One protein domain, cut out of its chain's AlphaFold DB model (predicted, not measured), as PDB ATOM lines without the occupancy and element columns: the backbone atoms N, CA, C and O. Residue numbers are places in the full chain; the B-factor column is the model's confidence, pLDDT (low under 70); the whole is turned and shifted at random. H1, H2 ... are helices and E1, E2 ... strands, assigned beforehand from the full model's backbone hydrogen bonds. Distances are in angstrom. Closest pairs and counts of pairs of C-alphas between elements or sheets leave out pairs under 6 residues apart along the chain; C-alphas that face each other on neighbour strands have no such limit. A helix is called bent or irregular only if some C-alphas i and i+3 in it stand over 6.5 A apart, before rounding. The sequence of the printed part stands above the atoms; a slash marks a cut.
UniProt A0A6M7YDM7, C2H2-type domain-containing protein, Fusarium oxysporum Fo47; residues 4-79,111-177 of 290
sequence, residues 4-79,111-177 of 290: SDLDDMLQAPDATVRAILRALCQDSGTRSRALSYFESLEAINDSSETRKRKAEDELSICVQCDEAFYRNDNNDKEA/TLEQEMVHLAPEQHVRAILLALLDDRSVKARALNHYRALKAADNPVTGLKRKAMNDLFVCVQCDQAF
ATOM      1  N   SER A   4     104.583 119.906  87.913       78.75
ATOM      2  CA  SER A   4     104.468 121.345  88.161       78.75
ATOM      3  C   SER A   4     104.524 122.211  86.901       78.75
ATOM      4  O   SER A   4     103.762 123.160  86.796       78.75
ATOM      5  N   ASP A   5     105.391 121.891  85.932       82.62
ATOM      6  CA  ASP A   5     105.547 122.712  84.720       82.62
ATOM      7  C   ASP A   5     104.286 122.667  83.841       82.62
ATOM      8  O   ASP A   5     103.954 123.637  83.160       82.62
ATOM      9  N   LEU A   6     103.596 121.523  83.843       85.31
ATOM     10  CA  LEU A   6     102.365 121.315  83.088       85.31
ATOM     11  C   LEU A   6     101.203 122.083  83.721       85.31
ATOM     12  O   LEU A   6     100.472 122.773  83.013       85.31
ATOM     13  N   ASP A   7     101.070 121.994  85.044       86.19
ATOM     14  CA  ASP A   7     100.040 122.715  85.791       86.19
ATOM     15  C   ASP A   7     100.225 124.238  85.649       86.19
ATOM     16  O   ASP A   7      99.268 124.957  85.348       86.19
ATOM     17  N   ASP A   8     101.468 124.725  85.740       89.25
ATOM     18  CA  ASP A   8     101.821 126.134  85.528       89.25
ATOM     19  C   ASP A   8     101.491 126.621  84.102       89.25
ATOM     20  O   ASP A   8     101.055 127.760  83.914       89.25
ATOM     21  N   MET A   9     101.689 125.775  83.083       90.06
ATOM     22  CA  MET A   9     101.357 126.093  81.687       90.06
ATOM     23  C   MET A   9      99.844 126.217  81.473       90.06
ATOM     24  O   MET A   9      99.392 127.112  80.759       90.06
ATOM     25  N   LEU A  10      99.051 125.340  82.088       85.19
ATOM     26  CA  LEU A  10      97.591 125.336  81.947       85.19
ATOM     27  C   LEU A  10      96.925 126.512  82.672       85.19
ATOM     28  O   LEU A  10      95.906 127.032  82.210       85.19
ATOM     29  N   GLN A  11      97.535 126.964  83.769       87.69
ATOM     30  CA  GLN A  11      97.131 128.160  84.512       87.69
ATOM     31  C   GLN A  11      97.737 129.454  83.952       87.69
ATOM     32  O   GLN A  11      97.503 130.536  84.497       87.69
ATOM     33  N   ALA A  12      98.507 129.378  82.861       87.56
ATOM     34  CA  ALA A  12      99.082 130.556  82.237       87.56
ATOM     35  C   ALA A  12      97.983 131.506  81.716       87.56
ATOM     36  O   ALA A  12      96.858 131.075  81.410       87.56
ATOM     37  N   PRO A  13      98.280 132.813  81.589       88.06
ATOM     38  CA  PRO A  13      97.285 133.753  81.098       88.06
ATOM     39  C   PRO A  13      96.905 133.432  79.645       88.06
ATOM     40  O   PRO A  13      97.720 132.915  78.879       88.06
ATOM     41  N   ASP A  14      95.666 133.749  79.262       84.31
ATOM     42  CA  ASP A  14      95.041 133.368  77.982       84.31
ATOM     43  C   ASP A  14      95.934 133.616  76.753       84.31
ATOM     44  O   ASP A  14      96.054 132.759  75.879       84.31
ATOM     45  N   ALA A  15      96.658 134.736  76.723       83.25
ATOM     46  CA  ALA A  15      97.577 135.042  75.634       83.25
ATOM     47  C   ALA A  15      98.730 134.032  75.486       83.25
ATOM     48  O   ALA A  15      99.078 133.679  74.360       83.25
ATOM     49  N   THR A  16      99.275 133.503  76.588       86.81
ATOM     50  CA  THR A  16     100.291 132.438  76.559       86.81
ATOM     51  C   THR A  16      99.693 131.152  76.008       86.81
ATOM     52  O   THR A  16     100.282 130.534  75.125       86.81
ATOM     53  N   VAL A  17      98.504 130.769  76.479       88.94
ATOM     54  CA  VAL A  17      97.803 129.557  76.025       88.94
ATOM     55  C   VAL A  17      97.520 129.639  74.520       88.94
ATOM     56  O   VAL A  17      97.819 128.702  73.780       88.94
ATOM     57  N   ARG A  18      97.034 130.788  74.031       88.25
ATOM     58  CA  ARG A  18      96.816 131.031  72.596       88.25
ATOM     59  C   ARG A  18      98.115 131.018  71.798       88.25
ATOM     60  O   ARG A  18      98.119 130.501  70.685       88.25
ATOM     61  N   ALA A  19      99.206 131.574  72.327       84.75
ATOM     62  CA  ALA A  19     100.512 131.548  71.666       84.75
ATOM     63  C   ALA A  19     101.046 130.115  71.513       84.75
ATOM     64  O   ALA A  19     101.541 129.756  70.444       84.75
ATOM     65  N   ILE A  20     100.878 129.278  72.541       88.69
ATOM     66  CA  ILE A  20     101.228 127.854  72.490       88.69
ATOM     67  C   ILE A  20     100.346 127.131  71.472       88.69
ATOM     68  O   ILE A  20     100.871 126.450  70.594       88.69
ATOM     69  N   LEU A  21      99.022 127.315  71.526       89.00
ATOM     70  CA  LEU A  21      98.102 126.639  70.608       89.00
ATOM     71  C   LEU A  21      98.384 127.000  69.138       89.00
ATOM     72  O   LEU A  21      98.384 126.114  68.284       89.00
ATOM     73  N   ARG A  22      98.708 128.269  68.844       86.62
ATOM     74  CA  ARG A  22      99.187 128.704  67.513       86.62
ATOM     75  C   ARG A  22     100.401 127.915  67.058       86.62
ATOM     76  O   ARG A  22     100.456 127.493  65.909       86.62
ATOM     77  N   ALA A  23     101.381 127.773  67.946       85.56
ATOM     78  CA  ALA A  23     102.636 127.112  67.635       85.56
ATOM     79  C   ALA A  23     102.433 125.615  67.364       85.56
ATOM     80  O   ALA A  23     102.963 125.073  66.397       85.56
ATOM     81  N   LEU A  24     101.586 124.965  68.162       86.81
ATOM     82  CA  LEU A  24     101.222 123.563  67.975       86.81
ATOM     83  C   LEU A  24     100.502 123.326  66.642       86.81
ATOM     84  O   LEU A  24     100.866 122.408  65.908       86.81
ATOM     85  N   CYS A  25      99.563 124.206  66.280       85.69
ATOM     86  CA  CYS A  25      98.803 124.139  65.026       85.69
ATOM     87  C   CYS A  25      99.635 124.422  63.758       85.69
ATOM     88  O   CYS A  25      99.076 124.492  62.668       85.69
ATOM     89  N   GLN A  26     100.956 124.583  63.858       77.94
ATOM     90  CA  GLN A  26     101.834 124.551  62.682       77.94
ATOM     91  C   GLN A  26     101.894 123.154  62.056       77.94
ATOM     92  O   GLN A  26     102.015 123.032  60.840       77.94
ATOM     93  N   ASP A  27     101.800 122.107  62.878       80.00
ATOM     94  CA  ASP A  27     101.725 120.733  62.398       80.00
ATOM     95  C   ASP A  27     100.316 120.444  61.858       80.00
ATOM     96  O   ASP A  27      99.316 120.685  62.539       80.00
ATOM     97  N   SER A  28     100.219 119.923  60.631       77.69
ATOM     98  CA  SER A  28      98.929 119.710  59.968       77.69
ATOM     99  C   SER A  28      98.047 118.693  60.690       77.69
ATOM    100  O   SER A  28      96.822 118.843  60.667       77.69
ATOM    101  N   GLY A  29      98.645 117.690  61.342       78.62
ATOM    102  CA  GLY A  29      97.909 116.694  62.124       78.62
ATOM    103  C   GLY A  29      97.308 117.318  63.381       78.62
ATOM    104  O   GLY A  29      96.095 117.280  63.588       78.62
ATOM    105  N   THR A  30      98.151 117.991  64.161       85.75
ATOM    106  CA  THR A  30      97.786 118.718  65.382       85.75
ATOM    107  C   THR A  30      96.723 119.776  65.097       85.75
ATOM    108  O   THR A  30      95.732 119.875  65.817       85.75
ATOM    109  N   ARG A  31      96.877 120.528  64.003       87.06
ATOM    110  CA  ARG A  31      95.910 121.531  63.550       87.06
ATOM    111  C   ARG A  31      94.557 120.928  63.198       87.06
ATOM    112  O   ARG A  31      93.538 121.461  63.617       87.06
ATOM    113  N   SER A  32      94.537 119.831  62.442       84.00
ATOM    114  CA  SER A  32      93.281 119.180  62.050       84.00
ATOM    115  C   SER A  32      92.515 118.678  63.275       84.00
ATOM    116  O   SER A  32      91.311 118.899  63.376       84.00
ATOM    117  N   ARG A  33      93.224 118.093  64.251       87.44
ATOM    118  CA  ARG A  33      92.643 117.691  65.543       87.44
ATOM    119  C   ARG A  33      92.096 118.892  66.316       87.44
ATOM    120  O   ARG A  33      90.957 118.858  66.760       87.44
ATOM    121  N   ALA A  34      92.875 119.970  66.418       88.12
ATOM    122  CA  ALA A  34      92.462 121.194  67.103       88.12
ATOM    123  C   ALA A  34      91.186 121.809  66.502       88.12
ATOM    124  O   ALA A  34      90.291 122.208  67.243       88.12
ATOM    125  N   LEU A  35      91.088 121.848  65.168       86.94
ATOM    126  CA  LEU A  35      89.904 122.341  64.463       86.94
ATOM    127  C   LEU A  35      88.687 121.443  64.698       86.94
ATOM    128  O   LEU A  35      87.619 121.960  65.004       86.94
ATOM    129  N   SER A  36      88.858 120.117  64.642       85.44
ATOM    130  CA  SER A  36      87.782 119.167  64.955       85.44
ATOM    131  C   SER A  36      87.253 119.370  66.376       85.44
ATOM    132  O   SER A  36      86.048 119.422  66.590       85.44
ATOM    133  N   TYR A  37      88.150 119.550  67.349       87.38
ATOM    134  CA  TYR A  37      87.784 119.861  68.729       87.38
ATOM    135  C   TYR A  37      87.025 121.181  68.855       87.38
ATOM    136  O   TYR A  37      86.051 121.266  69.602       87.38
ATOM    137  N   PHE A  38      87.453 122.213  68.128       87.12
ATOM    138  CA  PHE A  38      86.780 123.505  68.126       87.12
ATOM    139  C   PHE A  38      85.353 123.414  67.572       87.12
ATOM    140  O   PHE A  38      84.431 123.921  68.209       87.12
ATOM    141  N   GLU A  39      85.155 122.712  66.455       87.62
ATOM    142  CA  GLU A  39      83.831 122.480  65.863       87.62
ATOM    143  C   GLU A  39      82.900 121.721  66.826       87.62
ATOM    144  O   GLU A  39      81.747 122.123  67.011       87.62
ATOM    145  N   SER A  40      83.406 120.688  67.515       84.19
ATOM    146  CA  SER A  40      82.642 119.959  68.540       84.19
ATOM    147  C   SER A  40      82.203 120.867  69.698       84.19
ATOM    148  O   SER A  40      81.074 120.762  70.181       84.19
ATOM    149  N   LEU A  41      83.061 121.795  70.137       83.81
ATOM    150  CA  LEU A  41      82.723 122.762  71.191       83.81
ATOM    151  C   LEU A  41      81.673 123.786  70.720       83.81
ATOM    152  O   LEU A  41      80.770 124.132  71.487       83.81
ATOM    153  N   GLU A  42      81.760 124.265  69.473       81.00
ATOM    154  CA  GLU A  42      80.764 125.182  68.895       81.00
ATOM    155  C   GLU A  42      79.381 124.519  68.778       81.00
ATOM    156  O   GLU A  42      78.377 125.121  69.170       81.00
ATOM    157  N   ALA A  43      79.324 123.251  68.359       79.25
ATOM    158  CA  ALA A  43      78.073 122.507  68.209       79.25
ATOM    159  C   ALA A  43      77.267 122.387  69.521       79.25
ATOM    160  O   ALA A  43      76.033 122.455  69.518       79.25
ATOM    161  N   ILE A  44      77.943 122.251  70.667       73.12
ATOM    162  CA  ILE A  44      77.284 122.181  71.984       73.12
ATOM    163  C   ILE A  44      76.777 123.546  72.431       73.12
ATOM    164  O   ILE A  44      75.684 123.650  73.002       73.12
ATOM    165  N   ASN A  45      77.546 124.602  72.169       68.69
ATOM    166  CA  ASN A  45      77.144 125.956  72.518       68.69
ATOM    167  C   ASN A  45      75.874 126.371  71.753       68.69
ATOM    168  O   ASN A  45      74.952 126.915  72.368       68.69
ATOM    169  N   ASP A  46      75.769 126.007  70.473       63.56
ATOM    170  CA  ASP A  46      74.582 126.256  69.642       63.56
ATOM    171  C   ASP A  46      73.351 125.450  70.105       63.56
ATOM    172  O   ASP A  46      72.221 125.944  70.079       63.56
ATOM    173  N   SER A  47      73.549 124.231  70.619       57.91
ATOM    174  CA  SER A  47      72.480 123.407  71.214       57.91
ATOM    175  C   SER A  47      71.953 123.983  72.546       57.91
ATOM    176  O   SER A  47      70.774 123.834  72.905       57.91
ATOM    177  N   SER A  48      72.810 124.707  73.277       53.16
ATOM    178  CA  SER A  48      72.524 125.253  74.610       53.16
ATOM    179  C   SER A  48      71.609 126.483  74.630       53.16
ATOM    180  O   SER A  48      71.090 126.815  75.697       53.16
ATOM    181  N   GLU A  49      71.323 127.141  73.495       50.28
ATOM    182  CA  GLU A  49      70.380 128.278  73.457       50.28
ATOM    183  C   GLU A  49      68.956 127.903  73.926       50.28
ATOM    184  O   GLU A  49      68.142 128.772  74.242       50.28
ATOM    185  N   THR A  50      68.662 126.606  74.055       46.28
ATOM    186  CA  THR A  50      67.386 126.084  74.563       46.28
ATOM    187  C   THR A  50      67.364 125.782  76.069       46.28
ATOM    188  O   THR A  50      66.280 125.589  76.627       46.28
ATOM    189  N   ARG A  51      68.512 125.777  76.772       52.28
ATOM    190  CA  ARG A  51      68.602 125.478  78.216       52.28
ATOM    191  C   ARG A  51      69.175 126.673  78.985       52.28
ATOM    192  O   ARG A  51      70.226 127.211  78.658       52.28
ATOM    193  N   LYS A  52      68.478 127.103  80.044       45.84
ATOM    194  CA  LYS A  52      68.956 128.152  80.963       45.84
ATOM    195  C   LYS A  52      70.277 127.706  81.601       45.84
ATOM    196  O   LYS A  52      70.256 126.855  82.484       45.84
ATOM    197  N   ARG A  53      71.394 128.288  81.160       52.34
ATOM    198  CA  ARG A  53      72.745 127.998  81.665       52.34
ATOM    199  C   ARG A  53      72.849 128.328  83.158       52.34
ATOM    200  O   ARG A  53      72.414 129.408  83.575       52.34
ATOM    201  N   LYS A  54      73.446 127.435  83.952       48.72
ATOM    202  CA  LYS A  54      74.073 127.822  85.223       48.72
ATOM    203  C   LYS A  54      75.468 128.356  84.899       48.72
ATOM    204  O   LYS A  54      76.095 127.943  83.935       48.72
ATOM    205  N   ALA A  55      75.926 129.343  85.655       45.91
ATOM    206  CA  ALA A  55      77.098 130.152  85.314       45.91
ATOM    207  C   ALA A  55      78.460 129.442  85.508       45.91
ATOM    208  O   ALA A  55      79.488 130.113  85.511       45.91
ATOM    209  N   GLU A  56      78.481 128.119  85.687       50.59
ATOM    210  CA  GLU A  56      79.648 127.357  86.159       50.59
ATOM    211  C   GLU A  56      79.878 126.028  85.416       50.59
ATOM    212  O   GLU A  56      80.658 125.195  85.869       50.59
ATOM    213  N   ASP A  57      79.215 125.812  84.277       62.31
ATOM    214  CA  ASP A  57      79.366 124.564  83.524       62.31
ATOM    215  C   ASP A  57      80.670 124.589  82.700       62.31
ATOM    216  O   ASP A  57      80.752 125.211  81.641       62.31
ATOM    217  N   GLU A  58      81.719 123.936  83.215       68.62
ATOM    218  CA  GLU A  58      83.018 123.800  82.541       68.62
ATOM    219  C   GLU A  58      82.917 122.843  81.344       68.62
ATOM    220  O   GLU A  58      82.641 121.652  81.509       68.62
ATOM    221  N   LEU A  59      83.176 123.358  80.140       77.00
ATOM    222  CA  LEU A  59      83.209 122.580  78.902       77.00
ATOM    223  C   LEU A  59      84.552 121.835  78.768       77.00
ATOM    224  O   LEU A  59      85.610 122.352  79.128       77.00
ATOM    225  N   SER A  60      84.533 120.598  78.282       79.62
ATOM    226  CA  SER A  60      85.708 119.731  78.123       79.62
ATOM    227  C   SER A  60      85.563 118.828  76.901       79.62
ATOM    228  O   SER A  60      84.468 118.693  76.370       79.62
ATOM    229  N   ILE A  61      86.665 118.228  76.448       80.31
ATOM    230  CA  ILE A  61      86.694 117.282  75.321       80.31
ATOM    231  C   ILE A  61      87.110 115.914  75.851       80.31
ATOM    232  O   ILE A  61      88.046 115.809  76.647       80.31
ATOM    233  N   CYS A  62      86.402 114.867  75.441       77.19
ATOM    234  CA  CYS A  62      86.750 113.502  75.803       77.19
ATOM    235  C   CYS A  62      87.933 113.016  74.961       77.19
ATOM    236  O   CYS A  62      87.823 112.939  73.746       77.19
ATOM    237  N   VAL A  63      89.029 112.598  75.595       75.69
ATOM    238  CA  VAL A  63      90.227 112.090  74.889       75.69
ATOM    239  C   VAL A  63      90.011 110.761  74.151       75.69
ATOM    240  O   VAL A  63      90.869 110.344  73.385       75.69
ATOM    241  N   GLN A  64      88.896 110.061  74.396       70.81
ATOM    242  CA  GLN A  64      88.624 108.752  73.783       70.81
ATOM    243  C   GLN A  64      87.650 108.803  72.609       70.81
ATOM    244  O   GLN A  64      87.728 107.964  71.716       70.81
ATOM    245  N   CYS A  65      86.701 109.739  72.630       75.50
ATOM    246  CA  CYS A  65      85.703 109.876  71.571       75.50
ATOM    247  C   CYS A  65      85.716 111.249  70.904       75.50
ATOM    248  O   CYS A  65      84.906 111.468  70.015       75.50
ATOM    249  N   ASP A  66      86.603 112.157  71.322       76.69
ATOM    250  CA  ASP A  66      86.797 113.495  70.752       76.69
ATOM    251  C   ASP A  66      85.554 114.414  70.800       76.69
ATOM    252  O   ASP A  66      85.570 115.545  70.312       76.69
ATOM    253  N   GLU A  67      84.489 113.960  71.467       79.19
ATOM    254  CA  GLU A  67      83.261 114.711  71.692       79.19
ATOM    255  C   GLU A  67      83.409 115.681  72.863       79.19
ATOM    256  O   GLU A  67      83.995 115.367  73.910       79.19
ATOM    257  N   ALA A  68      82.841 116.873  72.693       80.06
ATOM    258  CA  ALA A  68      82.773 117.856  73.757       80.06
ATOM    259  C   ALA A  68      81.655 117.504  74.762       80.06
ATOM    260  O   ALA A  68      80.680 116.826  74.442       80.06
ATOM    261  N   PHE A  69      81.793 117.949  76.008       76.44
ATOM    262  CA  PHE A  69      80.817 117.715  77.070       76.44
ATOM    263  C   PHE A  69      80.959 118.752  78.190       76.44
ATOM    264  O   PHE A  69      82.020 119.352  78.366       76.44
ATOM    265  N   TYR A  70      79.904 118.948  78.982       76.88
ATOM    266  CA  TYR A  70      79.997 119.696  80.237       76.88
ATOM    267  C   TYR A  70      80.445 118.759  81.356       76.88
ATOM    268  O   TYR A  70      79.843 117.707  81.569       76.88
ATOM    269  N   ARG A  71      81.464 119.144  82.130       69.25
ATOM    270  CA  ARG A  71      81.972 118.324  83.248       69.25
ATOM    271  C   ARG A  71      80.896 118.003  84.285       69.25
ATOM    272  O   ARG A  71      80.923 116.919  84.860       69.25
ATOM    273  N   ASN A  72      79.947 118.914  84.483       65.62
ATOM    274  CA  ASN A  72      78.834 118.741  85.417       65.62
ATOM    275  C   ASN A  72      77.774 117.743  84.912       65.62
ATOM    276  O   ASN A  72      77.092 117.132  85.732       65.62
ATOM    277  N   ASP A  73      77.690 117.531  83.595       62.62
ATOM    278  CA  ASP A  73      76.744 116.608  82.951       62.62
ATOM    279  C   ASP A  73      77.339 115.198  82.765       62.62
ATOM    280  O   ASP A  73      76.645 114.272  82.343       62.62
ATOM    281  N   ASN A  74      78.608 114.985  83.141       60.25
ATOM    282  CA  ASN A  74      79.318 113.705  83.007       60.25
ATOM    283  C   ASN A  74      78.822 112.595  83.969       60.25
ATOM    284  O   ASN A  74      79.546 111.650  84.275       60.25
ATOM    285  N   ASN A  75      77.606 112.733  84.499       54.97
ATOM    286  CA  ASN A  75      76.952 111.774  85.389       54.97
ATOM    287  C   ASN A  75      75.659 111.192  84.785       54.97
ATOM    288  O   ASN A  75      75.024 110.337  85.404       54.97
ATOM    289  N   ASP A  76      75.255 111.645  83.593       54.25
ATOM    290  CA  ASP A  76      74.039 111.178  82.932       54.25
ATOM    291  C   ASP A  76      74.321 110.074  81.902       54.25
ATOM    292  O   ASP A  76      75.379 109.998  81.281       54.25
ATOM    293  N   LYS A  77      73.318 109.208  81.712       50.03
ATOM    294  CA  LYS A  77      73.311 107.986  80.881       50.03
ATOM    295  C   LYS A  77      73.615 108.192  79.380       50.03
ATOM    296  O   LYS A  77      73.577 107.222  78.631       50.03
ATOM    297  N   GLU A  78      73.883 109.425  78.950       50.53
ATOM    298  CA  GLU A  78      74.277 109.808  77.584       50.53
ATOM    299  C   GLU A  78      75.759 110.225  77.474       50.53
ATOM    300  O   GLU A  78      76.210 110.599  76.394       50.53
ATOM    301  N   ALA A  79      76.540 110.147  78.560       55.84
ATOM    302  CA  ALA A  79      77.986 110.357  78.509       55.84
ATOM    303  C   ALA A  79      78.685 109.283  77.647       55.84
ATOM    304  O   ALA A  79      78.236 108.138  77.565       55.84
ATOM    305  N   THR A 111      89.737 132.874  58.435       71.12
ATOM    306  CA  THR A 111      89.899 131.415  58.336       71.12
ATOM    307  C   THR A 111      89.443 130.768  59.646       71.12
ATOM    308  O   THR A 111      89.588 131.378  60.705       71.12
ATOM    309  N   LEU A 112      88.926 129.535  59.606       69.25
ATOM    310  CA  LEU A 112      88.488 128.815  60.813       69.25
ATOM    311  C   LEU A 112      89.608 128.729  61.870       69.25
ATOM    312  O   LEU A 112      89.369 128.872  63.062       69.25
ATOM    313  N   GLU A 113      90.858 128.613  61.419       67.06
ATOM    314  CA  GLU A 113      92.061 128.667  62.260       67.06
ATOM    315  C   GLU A 113      92.199 130.001  63.008       67.06
ATOM    316  O   GLU A 113      92.524 130.034  64.195       67.06
ATOM    317  N   GLN A 114      91.929 131.120  62.332       70.31
ATOM    318  CA  GLN A 114      91.947 132.438  62.960       70.31
ATOM    319  C   GLN A 114      90.785 132.608  63.941       70.31
ATOM    320  O   GLN A 114      90.992 133.202  64.998       70.31
ATOM    321  N   GLU A 115      89.602 132.072  63.636       76.25
ATOM    322  CA  GLU A 115      88.462 132.091  64.559       76.25
ATOM    323  C   GLU A 115      88.767 131.285  65.833       76.25
ATOM    324  O   GLU A 115      88.704 131.844  66.931       76.25
ATOM    325  N   MET A 116      89.219 130.033  65.693       83.00
ATOM    326  CA  MET A 116      89.601 129.155  66.807       83.00
ATOM    327  C   MET A 116      90.645 129.802  67.720       83.00
ATOM    328  O   MET A 116      90.565 129.738  68.942       83.00
ATOM    329  N   VAL A 117      91.663 130.433  67.146       75.19
ATOM    330  CA  VAL A 117      92.788 130.915  67.943       75.19
ATOM    331  C   VAL A 117      92.549 132.321  68.502       75.19
ATOM    332  O   VAL A 117      92.961 132.608  69.628       75.19
ATOM    333  N   HIS A 118      91.934 133.231  67.742       74.06
ATOM    334  CA  HIS A 118      91.772 134.629  68.165       74.06
ATOM    335  C   HIS A 118      90.428 134.923  68.824       74.06
ATOM    336  O   HIS A 118      90.372 135.795  69.686       74.06
ATOM    337  N   LEU A 119      89.361 134.256  68.385       78.00
ATOM    338  CA  LEU A 119      87.989 134.623  68.737       78.00
ATOM    339  C   LEU A 119      87.317 133.601  69.649       78.00
ATOM    340  O   LEU A 119      86.356 133.955  70.331       78.00
ATOM    341  N   ALA A 120      87.822 132.366  69.699       81.31
ATOM    342  CA  ALA A 120      87.275 131.353  70.588       81.31
ATOM    343  C   ALA A 120      87.317 131.818  72.052       81.31
ATOM    344  O   ALA A 120      88.329 132.396  72.478       81.31
ATOM    345  N   PRO A 121      86.272 131.521  72.846       84.69
ATOM    346  CA  PRO A 121      86.293 131.725  74.288       84.69
ATOM    347  C   PRO A 121      87.541 131.103  74.921       84.69
ATOM    348  O   PRO A 121      87.966 130.017  74.537       84.69
ATOM    349  N   GLU A 122      88.115 131.769  75.921       84.62
ATOM    350  CA  GLU A 122      89.304 131.299  76.654       84.62
ATOM    351  C   GLU A 122      89.150 129.848  77.154       84.62
ATOM    352  O   GLU A 122      90.087 129.051  77.078       84.62
ATOM    353  N   GLN A 123      87.943 129.466  77.583       84.00
ATOM    354  CA  GLN A 123      87.644 128.093  77.997       84.00
ATOM    355  C   GLN A 123      87.773 127.078  76.852       84.00
ATOM    356  O   GLN A 123      88.284 125.984  77.073       84.00
ATOM    357  N   HIS A 124      87.383 127.442  75.625       86.00
ATOM    358  CA  HIS A 124      87.518 126.563  74.459       86.00
ATOM    359  C   HIS A 124      88.993 126.360  74.115       86.00
ATOM    360  O   HIS A 124      89.427 125.233  73.911       86.00
ATOM    361  N   VAL A 125      89.789 127.434  74.126       87.69
ATOM    362  CA  VAL A 125      91.236 127.354  73.866       87.69
ATOM    363  C   VAL A 125      91.928 126.451  74.885       87.69
ATOM    364  O   VAL A 125      92.749 125.617  74.503       87.69
ATOM    365  N   ARG A 126      91.584 126.572  76.176       89.12
ATOM    366  CA  ARG A 126      92.131 125.692  77.218       89.12
ATOM    367  C   ARG A 126      91.681 124.244  77.061       89.12
ATOM    368  O   ARG A 126      92.519 123.362  77.203       89.12
ATOM    369  N   ALA A 127      90.410 123.997  76.747       85.31
ATOM    370  CA  ALA A 127      89.903 122.645  76.512       85.31
ATOM    371  C   ALA A 127      90.609 121.975  75.322       85.31
ATOM    372  O   ALA A 127      91.063 120.840  75.442       85.31
ATOM    373  N   ILE A 128      90.774 122.703  74.210       88.56
ATOM    374  CA  ILE A 128      91.499 122.225  73.026       88.56
ATOM    375  C   ILE A 128      92.954 121.923  73.384       88.56
ATOM    376  O   ILE A 128      93.443 120.841  73.069       88.56
ATOM    377  N   LEU A 129      93.645 122.849  74.061       89.69
ATOM    378  CA  LEU A 129      95.029 122.619  74.471       89.69
ATOM    379  C   LEU A 129      95.129 121.380  75.369       89.69
ATOM    380  O   LEU A 129      95.957 120.524  75.102       89.69
ATOM    381  N   LEU A 130      94.269 121.245  76.381       88.88
ATOM    382  CA  LEU A 130      94.235 120.076  77.265       88.88
ATOM    383  C   LEU A 130      94.074 118.759  76.499       88.88
ATOM    384  O   LEU A 130      94.820 117.822  76.764       88.88
ATOM    385  N   ALA A 131      93.147 118.701  75.540       86.19
ATOM    386  CA  ALA A 131      92.911 117.507  74.730       86.19
ATOM    387  C   ALA A 131      94.123 117.145  73.856       86.19
ATOM    388  O   ALA A 131      94.490 115.979  73.742       86.19
ATOM    389  N   LEU A 132      94.795 118.148  73.282       88.44
ATOM    390  CA  LEU A 132      96.003 117.946  72.480       88.44
ATOM    391  C   LEU A 132      97.193 117.416  73.298       88.44
ATOM    392  O   LEU A 132      98.050 116.730  72.747       88.44
ATOM    393  N   LEU A 133      97.256 117.722  74.598       89.00
ATOM    394  CA  LEU A 133      98.356 117.313  75.482       89.00
ATOM    395  C   LEU A 133      98.310 115.834  75.905       89.00
ATOM    396  O   LEU A 133      99.216 115.396  76.619       89.00
ATOM    397  N   ASP A 134      97.291 115.075  75.490       84.62
ATOM    398  CA  ASP A 134      97.272 113.612  75.630       84.62
ATOM    399  C   ASP A 134      98.371 112.950  74.774       84.62
ATOM    400  O   ASP A 134      98.994 111.970  75.180       84.62
ATOM    401  N   ASP A 135      98.702 113.556  73.631       83.81
ATOM    402  CA  ASP A 135      99.805 113.123  72.780       83.81
ATOM    403  C   ASP A 135     101.162 113.545  73.378       83.81
ATOM    404  O   ASP A 135     101.431 114.731  73.601       83.81
ATOM    405  N   ARG A 136     102.047 112.567  73.628       83.62
ATOM    406  CA  ARG A 136     103.360 112.788  74.264       83.62
ATOM    407  C   ARG A 136     104.233 113.762  73.470       83.62
ATOM    408  O   ARG A 136     104.900 114.601  74.081       83.62
ATOM    409  N   SER A 137     104.209 113.676  72.142       79.69
ATOM    410  CA  SER A 137     105.011 114.526  71.258       79.69
ATOM    411  C   SER A 137     104.498 115.970  71.270       79.69
ATOM    412  O   SER A 137     105.267 116.924  71.431       79.69
ATOM    413  N   VAL A 138     103.174 116.142  71.214       86.81
ATOM    414  CA  VAL A 138     102.518 117.454  71.278       86.81
ATOM    415  C   VAL A 138     102.741 118.090  72.648       86.81
ATOM    416  O   VAL A 138     103.045 119.281  72.737       86.81
ATOM    417  N   LYS A 139     102.681 117.296  73.719       88.44
ATOM    418  CA  LYS A 139     102.971 117.734  75.087       88.44
ATOM    419  C   LYS A 139     104.402 118.230  75.263       88.44
ATOM    420  O   LYS A 139     104.600 119.286  75.868       88.44
ATOM    421  N   ALA A 140     105.389 117.508  74.735       82.88
ATOM    422  CA  ALA A 140     106.788 117.935  74.775       82.88
ATOM    423  C   ALA A 140     106.976 119.280  74.055       82.88
ATOM    424  O   ALA A 140     107.513 120.232  74.631       82.88
ATOM    425  N   ARG A 141     106.417 119.414  72.843       86.12
ATOM    426  CA  ARG A 141     106.433 120.667  72.069       86.12
ATOM    427  C   ARG A 141     105.760 121.823  72.809       86.12
ATOM    428  O   ARG A 141     106.330 122.910  72.888       86.12
ATOM    429  N   ALA A 142     104.589 121.590  73.399       88.06
ATOM    430  CA  ALA A 142     103.854 122.604  74.152       88.06
ATOM    431  C   ALA A 142     104.674 123.149  75.329       88.06
ATOM    432  O   ALA A 142     104.779 124.364  75.505       88.06
ATOM    433  N   LEU A 143     105.317 122.260  76.093       87.81
ATOM    434  CA  LEU A 143     106.189 122.642  77.204       87.81
ATOM    435  C   LEU A 143     107.433 123.397  76.726       87.81
ATOM    436  O   LEU A 143     107.838 124.368  77.367       87.81
ATOM    437  N   ASN A 144     108.023 122.997  75.600       86.56
ATOM    438  CA  ASN A 144     109.151 123.715  75.005       86.56
ATOM    439  C   ASN A 144     108.748 125.143  74.600       86.56
ATOM    440  O   ASN A 144     109.444 126.100  74.949       86.56
ATOM    441  N   HIS A 145     107.577 125.319  73.982       87.88
ATOM    442  CA  HIS A 145     107.024 126.642  73.681       87.88
ATOM    443  C   HIS A 145     106.730 127.458  74.949       87.88
ATOM    444  O   HIS A 145     107.091 128.635  75.019       87.88
ATOM    445  N   TYR A 146     106.144 126.848  75.982       89.69
ATOM    446  CA  TYR A 146     105.882 127.511  77.263       89.69
ATOM    447  C   TYR A 146     107.170 128.001  77.938       89.69
ATOM    448  O   TYR A 146     107.249 129.150  78.376       89.69
ATOM    449  N   ARG A 147     108.220 127.170  77.966       88.38
ATOM    450  CA  ARG A 147     109.537 127.553  78.498       88.38
ATOM    451  C   ARG A 147     110.159 128.697  77.709       88.38
ATOM    452  O   ARG A 147     110.703 129.612  78.321       88.38
ATOM    453  N   ALA A 148     110.049 128.677  76.380       84.81
ATOM    454  CA  ALA A 148     110.535 129.762  75.532       84.81
ATOM    455  C   ALA A 148     109.822 131.089  75.845       84.81
ATOM    456  O   ALA A 148     110.478 132.118  75.998       84.81
ATOM    457  N   LEU A 149     108.496 131.059  76.017       84.25
ATOM    458  CA  LEU A 149     107.701 132.231  76.399       84.25
ATOM    459  C   LEU A 149     108.077 132.741  77.799       84.25
ATOM    460  O   LEU A 149     108.302 133.937  77.976       84.25
ATOM    461  N   LYS A 150     108.236 131.843  78.778       84.25
ATOM    462  CA  LYS A 150     108.648 132.190  80.150       84.25
ATOM    463  C   LYS A 150     110.063 132.779  80.202       84.25
ATOM    464  O   LYS A 150     110.328 133.691  80.980       84.25
ATOM    465  N   ALA A 151     110.975 132.281  79.366       79.75
ATOM    466  CA  ALA A 151     112.325 132.827  79.245       79.75
ATOM    467  C   ALA A 151     112.328 134.227  78.609       79.75
ATOM    468  O   ALA A 151     113.116 135.082  79.015       79.75
ATOM    469  N   ALA A 152     111.440 134.481  77.645       72.12
ATOM    470  CA  ALA A 152     111.288 135.794  77.022       72.12
ATOM    471  C   ALA A 152     110.663 136.838  77.966       72.12
ATOM    472  O   ALA A 152     111.003 138.011  77.872       72.12
ATOM    473  N   ASP A 153     109.815 136.420  78.910       68.94
ATOM    474  CA  ASP A 153     109.234 137.303  79.936       68.94
ATOM    475  C   ASP A 153     110.223 137.645  81.078       68.94
ATOM    476  O   ASP A 153     109.961 138.489  81.938       68.94
ATOM    477  N   ASN A 154     111.406 137.016  81.101       65.19
ATOM    478  CA  ASN A 154     112.426 137.287  82.110       65.19
ATOM    479  C   ASN A 154     113.139 138.634  81.838       65.19
ATOM    480  O   ASN A 154     113.757 138.789  80.784       65.19
ATOM    481  N   PRO A 155     113.188 139.580  82.799       53.97
ATOM    482  CA  PRO A 155     113.838 140.887  82.625       53.97
ATOM    483  C   PRO A 155     115.336 140.837  82.271       53.97
ATOM    484  O   PRO A 155     115.883 141.846  81.825       53.97
ATOM    485  N   VAL A 156     116.008 139.696  82.457       54.12
ATOM    486  CA  VAL A 156     117.430 139.506  82.118       54.12
ATOM    487  C   VAL A 156     117.664 139.361  80.604       54.12
ATOM    488  O   VAL A 156     118.743 139.706  80.129       54.12
ATOM    489  N   THR A 157     116.677 138.907  79.822       56.22
ATOM    490  CA  THR A 157     116.835 138.680  78.369       56.22
ATOM    491  C   THR A 157     116.690 139.952  77.526       56.22
ATOM    492  O   THR A 157     116.848 139.910  76.309       56.22
ATOM    493  N   GLY A 158     116.434 141.107  78.152       49.03
ATOM    494  CA  GLY A 158     116.376 142.403  77.468       49.03
ATOM    495  C   GLY A 158     115.107 142.643  76.643       49.03
ATOM    496  O   GLY A 158     114.917 143.766  76.168       49.03
ATOM    497  N   LEU A 159     114.200 141.661  76.539       54.78
ATOM    498  CA  LEU A 159     112.835 141.871  76.058       54.78
ATOM    499  C   LEU A 159     112.085 142.691  77.115       54.78
ATOM    500  O   LEU A 159     111.493 142.178  78.061       54.78
ATOM    501  N   LYS A 160     112.195 144.021  77.015       47.31
ATOM    502  CA  LYS A 160     111.444 144.982  77.835       47.31
ATOM    503  C   LYS A 160     109.993 144.513  77.925       47.31
ATOM    504  O   LYS A 160     109.397 144.330  76.874       47.31
ATOM    505  N   ARG A 161     109.460 144.390  79.152       54.72
ATOM    506  CA  ARG A 161     108.052 144.098  79.506       54.72
ATOM    507  C   ARG A 161     107.069 144.747  78.524       54.72
ATOM    508  O   ARG A 161     106.616 145.872  78.746       54.72
ATOM    509  N   LYS A 162     106.790 144.065  77.423       52.09
ATOM    510  CA  LYS A 162     105.780 144.421  76.429       52.09
ATOM    511  C   LYS A 162     104.621 143.469  76.644       52.09
ATOM    512  O   LYS A 162     104.790 142.421  77.267       52.09
ATOM    513  N   ALA A 163     103.431 143.890  76.234       54.00
ATOM    514  CA  ALA A 163     102.213 143.152  76.516       54.00
ATOM    515  C   ALA A 163     102.394 141.679  76.128       54.00
ATOM    516  O   ALA A 163     102.807 141.379  75.011       54.00
ATOM    517  N   MET A 164     102.070 140.769  77.048       54.91
ATOM    518  CA  MET A 164     102.187 139.321  76.845       54.91
ATOM    519  C   MET A 164     101.442 138.834  75.581       54.91
ATOM    520  O   MET A 164     101.728 137.771  75.043       54.91
ATOM    521  N   ASN A 165     100.510 139.660  75.093       57.44
ATOM    522  CA  ASN A 165      99.720 139.486  73.879       57.44
ATOM    523  C   ASN A 165     100.525 139.626  72.570       57.44
ATOM    524  O   ASN A 165     100.027 139.190  71.536       57.44
ATOM    525  N   ASP A 166     101.734 140.196  72.605       70.88
ATOM    526  CA  ASP A 166     102.613 140.378  71.436       70.88
ATOM    527  C   ASP A 166     103.765 139.358  71.382       70.88
ATOM    528  O   ASP A 166     104.708 139.524  70.599       70.88
ATOM    529  N   LEU A 167     103.720 138.306  72.210       79.25
ATOM    530  CA  LEU A 167     104.657 137.190  72.106       79.25
ATOM    531  C   LEU A 167     104.169 136.149  71.097       79.25
ATOM    532  O   LEU A 167     103.056 135.629  71.171       79.25
ATOM    533  N   PHE A 168     105.068 135.788  70.194       82.00
ATOM    534  CA  PHE A 168     104.882 134.763  69.179       82.00
ATOM    535  C   PHE A 168     105.962 133.703  69.322       82.00
ATOM    536  O   PHE A 168     107.062 133.989  69.784       82.00
ATOM    537  N   VAL A 169     105.680 132.486  68.869       87.19
ATOM    538  CA  VAL A 169     106.689 131.434  68.726       87.19
ATOM    539  C   VAL A 169     107.092 131.349  67.261       87.19
ATOM    540  O   VAL A 169     106.243 131.312  66.370       87.19
ATOM    541  N   CYS A 170     108.396 131.346  67.001       88.38
ATOM    542  CA  CYS A 170     108.932 131.259  65.653       88.38
ATOM    543  C   CYS A 170     108.859 129.829  65.114       88.38
ATOM    544  O   CYS A 170     109.485 128.935  65.671       88.38
ATOM    545  N   VAL A 171     108.214 129.646  63.964       85.56
ATOM    546  CA  VAL A 171     108.040 128.359  63.271       85.56
ATOM    547  C   VAL A 171     109.358 127.781  62.723       85.56
ATOM    548  O   VAL A 171     109.406 126.642  62.278       85.56
ATOM    549  N   GLN A 172     110.439 128.574  62.700       87.25
ATOM    550  CA  GLN A 172     111.756 128.145  62.206       87.25
ATOM    551  C   GLN A 172     112.679 127.602  63.296       87.25
ATOM    552  O   GLN A 172     113.477 126.703  63.049       87.25
ATOM    553  N   CYS A 173     112.634 128.215  64.477       86.56
ATOM    554  CA  CYS A 173     113.634 128.000  65.528       86.56
ATOM    555  C   CYS A 173     113.020 127.706  66.897       86.56
ATOM    556  O   CYS A 173     113.759 127.604  67.871       86.56
ATOM    557  N   ASP A 174     111.689 127.655  66.979       85.06
ATOM    558  CA  ASP A 174     110.905 127.374  68.184       85.06
ATOM    559  C   ASP A 174     111.121 128.364  69.350       85.06
ATOM    560  O   ASP A 174     110.593 128.180  70.446       85.06
ATOM    561  N   GLN A 175     111.842 129.468  69.109       85.69
ATOM    562  CA  GLN A 175     112.057 130.544  70.078       85.69
ATOM    563  C   GLN A 175     110.902 131.544  70.088       85.69
ATOM    564  O   GLN A 175     110.335 131.878  69.040       85.69
ATOM    565  N   ALA A 176     110.604 132.061  71.278       87.25
ATOM    566  CA  ALA A 176     109.661 133.151  71.458       87.25
ATOM    567  C   ALA A 176     110.262 134.488  70.995       87.25
ATOM    568  O   ALA A 176     111.446 134.749  71.197       87.25
ATOM    569  N   PHE A 177     109.442 135.337  70.384       86.75
ATOM    570  CA  PHE A 177     109.840 136.653  69.892       86.75
ATOM    571  C   PHE A 177     108.664 137.637  69.909       86.75
ATOM    572  O   PHE A 177     107.503 137.230  69.933       86.75
TER     573      PHE A 177
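This is residues 4 to 79 and 111 to 177 of the 290 residues of the protein "C2H2-type domain-containing protein" of Fusarium oxysporum Fo47 (UniProt A0A6M7YDM7). An elongated cluster of crossed helices has H2 and H5 at its middle, with the long H3 running from there toward one end and H6 packed on H2 toward the other. The small hairpin of E1 and E2 packs on H3, and its strand E1 on H5; E3 packs on H2 and H6 at the far end, while residues 46 to 55, of which 46 to 50 belong to H3, stick out. The printed part has 143 residues, with six named helices and three named strands in the order H1 H2 H3 E1 E2 H4 H5 H6 E3, and the class is mostly helix. E1 and E2 form an antiparallel sheet of two strands. The whole is compact, with a radius of gyration of the C-alphas of 16.2 A, and spans 53 by 33 by 30 A.

H1, residues 4 to 10, touches residues 143 to 146 alone of H6, residues 136 to 152, about perpendicular at 87 degrees; the closest C-alphas are those of Met 9 and Tyr 146, 6.5 A apart. H2, residues 14 to 24, is the hub, touching three helices. It touches H6 at a steep tilt of 50 degrees, opposite ways, with the C-alphas of Ile 20 and His 145 closest at 6.0 A. It touches H5, residues 122 to 132, the same way at a tilt of 35.4 degrees, only just steep, with the C-alphas of Asp 14 and Glu 122 closest at 6.2 A. It touches H4, residues 112 to 119, at a shallow tilt of 20 degrees, opposite ways, with the C-alphas of Arg 18 and Val 117 closest at 6.2 A. H3, residues 28 to 50, touches H5 at a steep tilt of 45 degrees, opposite ways, with the C-alphas of Ala 34 and Ile 128 closest at 6.1 A. Residues 35 to 38 alone of H3 touch H4, with the C-alphas of Phe 38 and Met 116 closest at 6.5 A. E1, residues 59 to 61, and E2, residues 68 to 70, form a hairpin; N 60 and O 69 are within hydrogen-bond range at 2.8 A. The closest C-alphas of H3 and E2 are those of Leu 41 and Ala 68, 5.5 A apart, and those of E1 and H5 are Ser 60 and Ala 127, 5.4 A apart. E3, residues 167 to 169, pairs with no named strand, but its residues 168 to 169 pair antiparallel with residues 176 to 177. The closest C-alphas of H2 and E3 are those of Ala 19 and Phe 168, 6.0 A apart. Every O i to N i+4 pair is within hydrogen-bond range in H1, H2, H4, H5 and H6, and 16 of 19 are in H3.

H1 begins at C-alpha 4, (104.468, 121.345, 88.161). H3 is 35.3 A long and ends at C-alpha 50, (67.386, 126.084, 74.563); it is only just irregular, with C-alphas 47 and 50 6.7 A apart. H6 is 24.5 A long, H5 15.5 A and H2 15.3 A. E3 ends at C-alpha 169, (106.689, 131.434, 68.726).

The two C-alphas farthest apart are those of Lys 77 and Gly 158, at 55.2 A. Residues 80 to 110 are not printed, and C-alphas 79 and 111 are 31.5 A apart across the cut. Of the links that are printed whole, H6 to E3 is long, with 14 residues. The mean pLDDT of the printed part is 76.4; it is under 70 in residues 45 to 58, 71 to 79, 112 to 113 and 153 to 165.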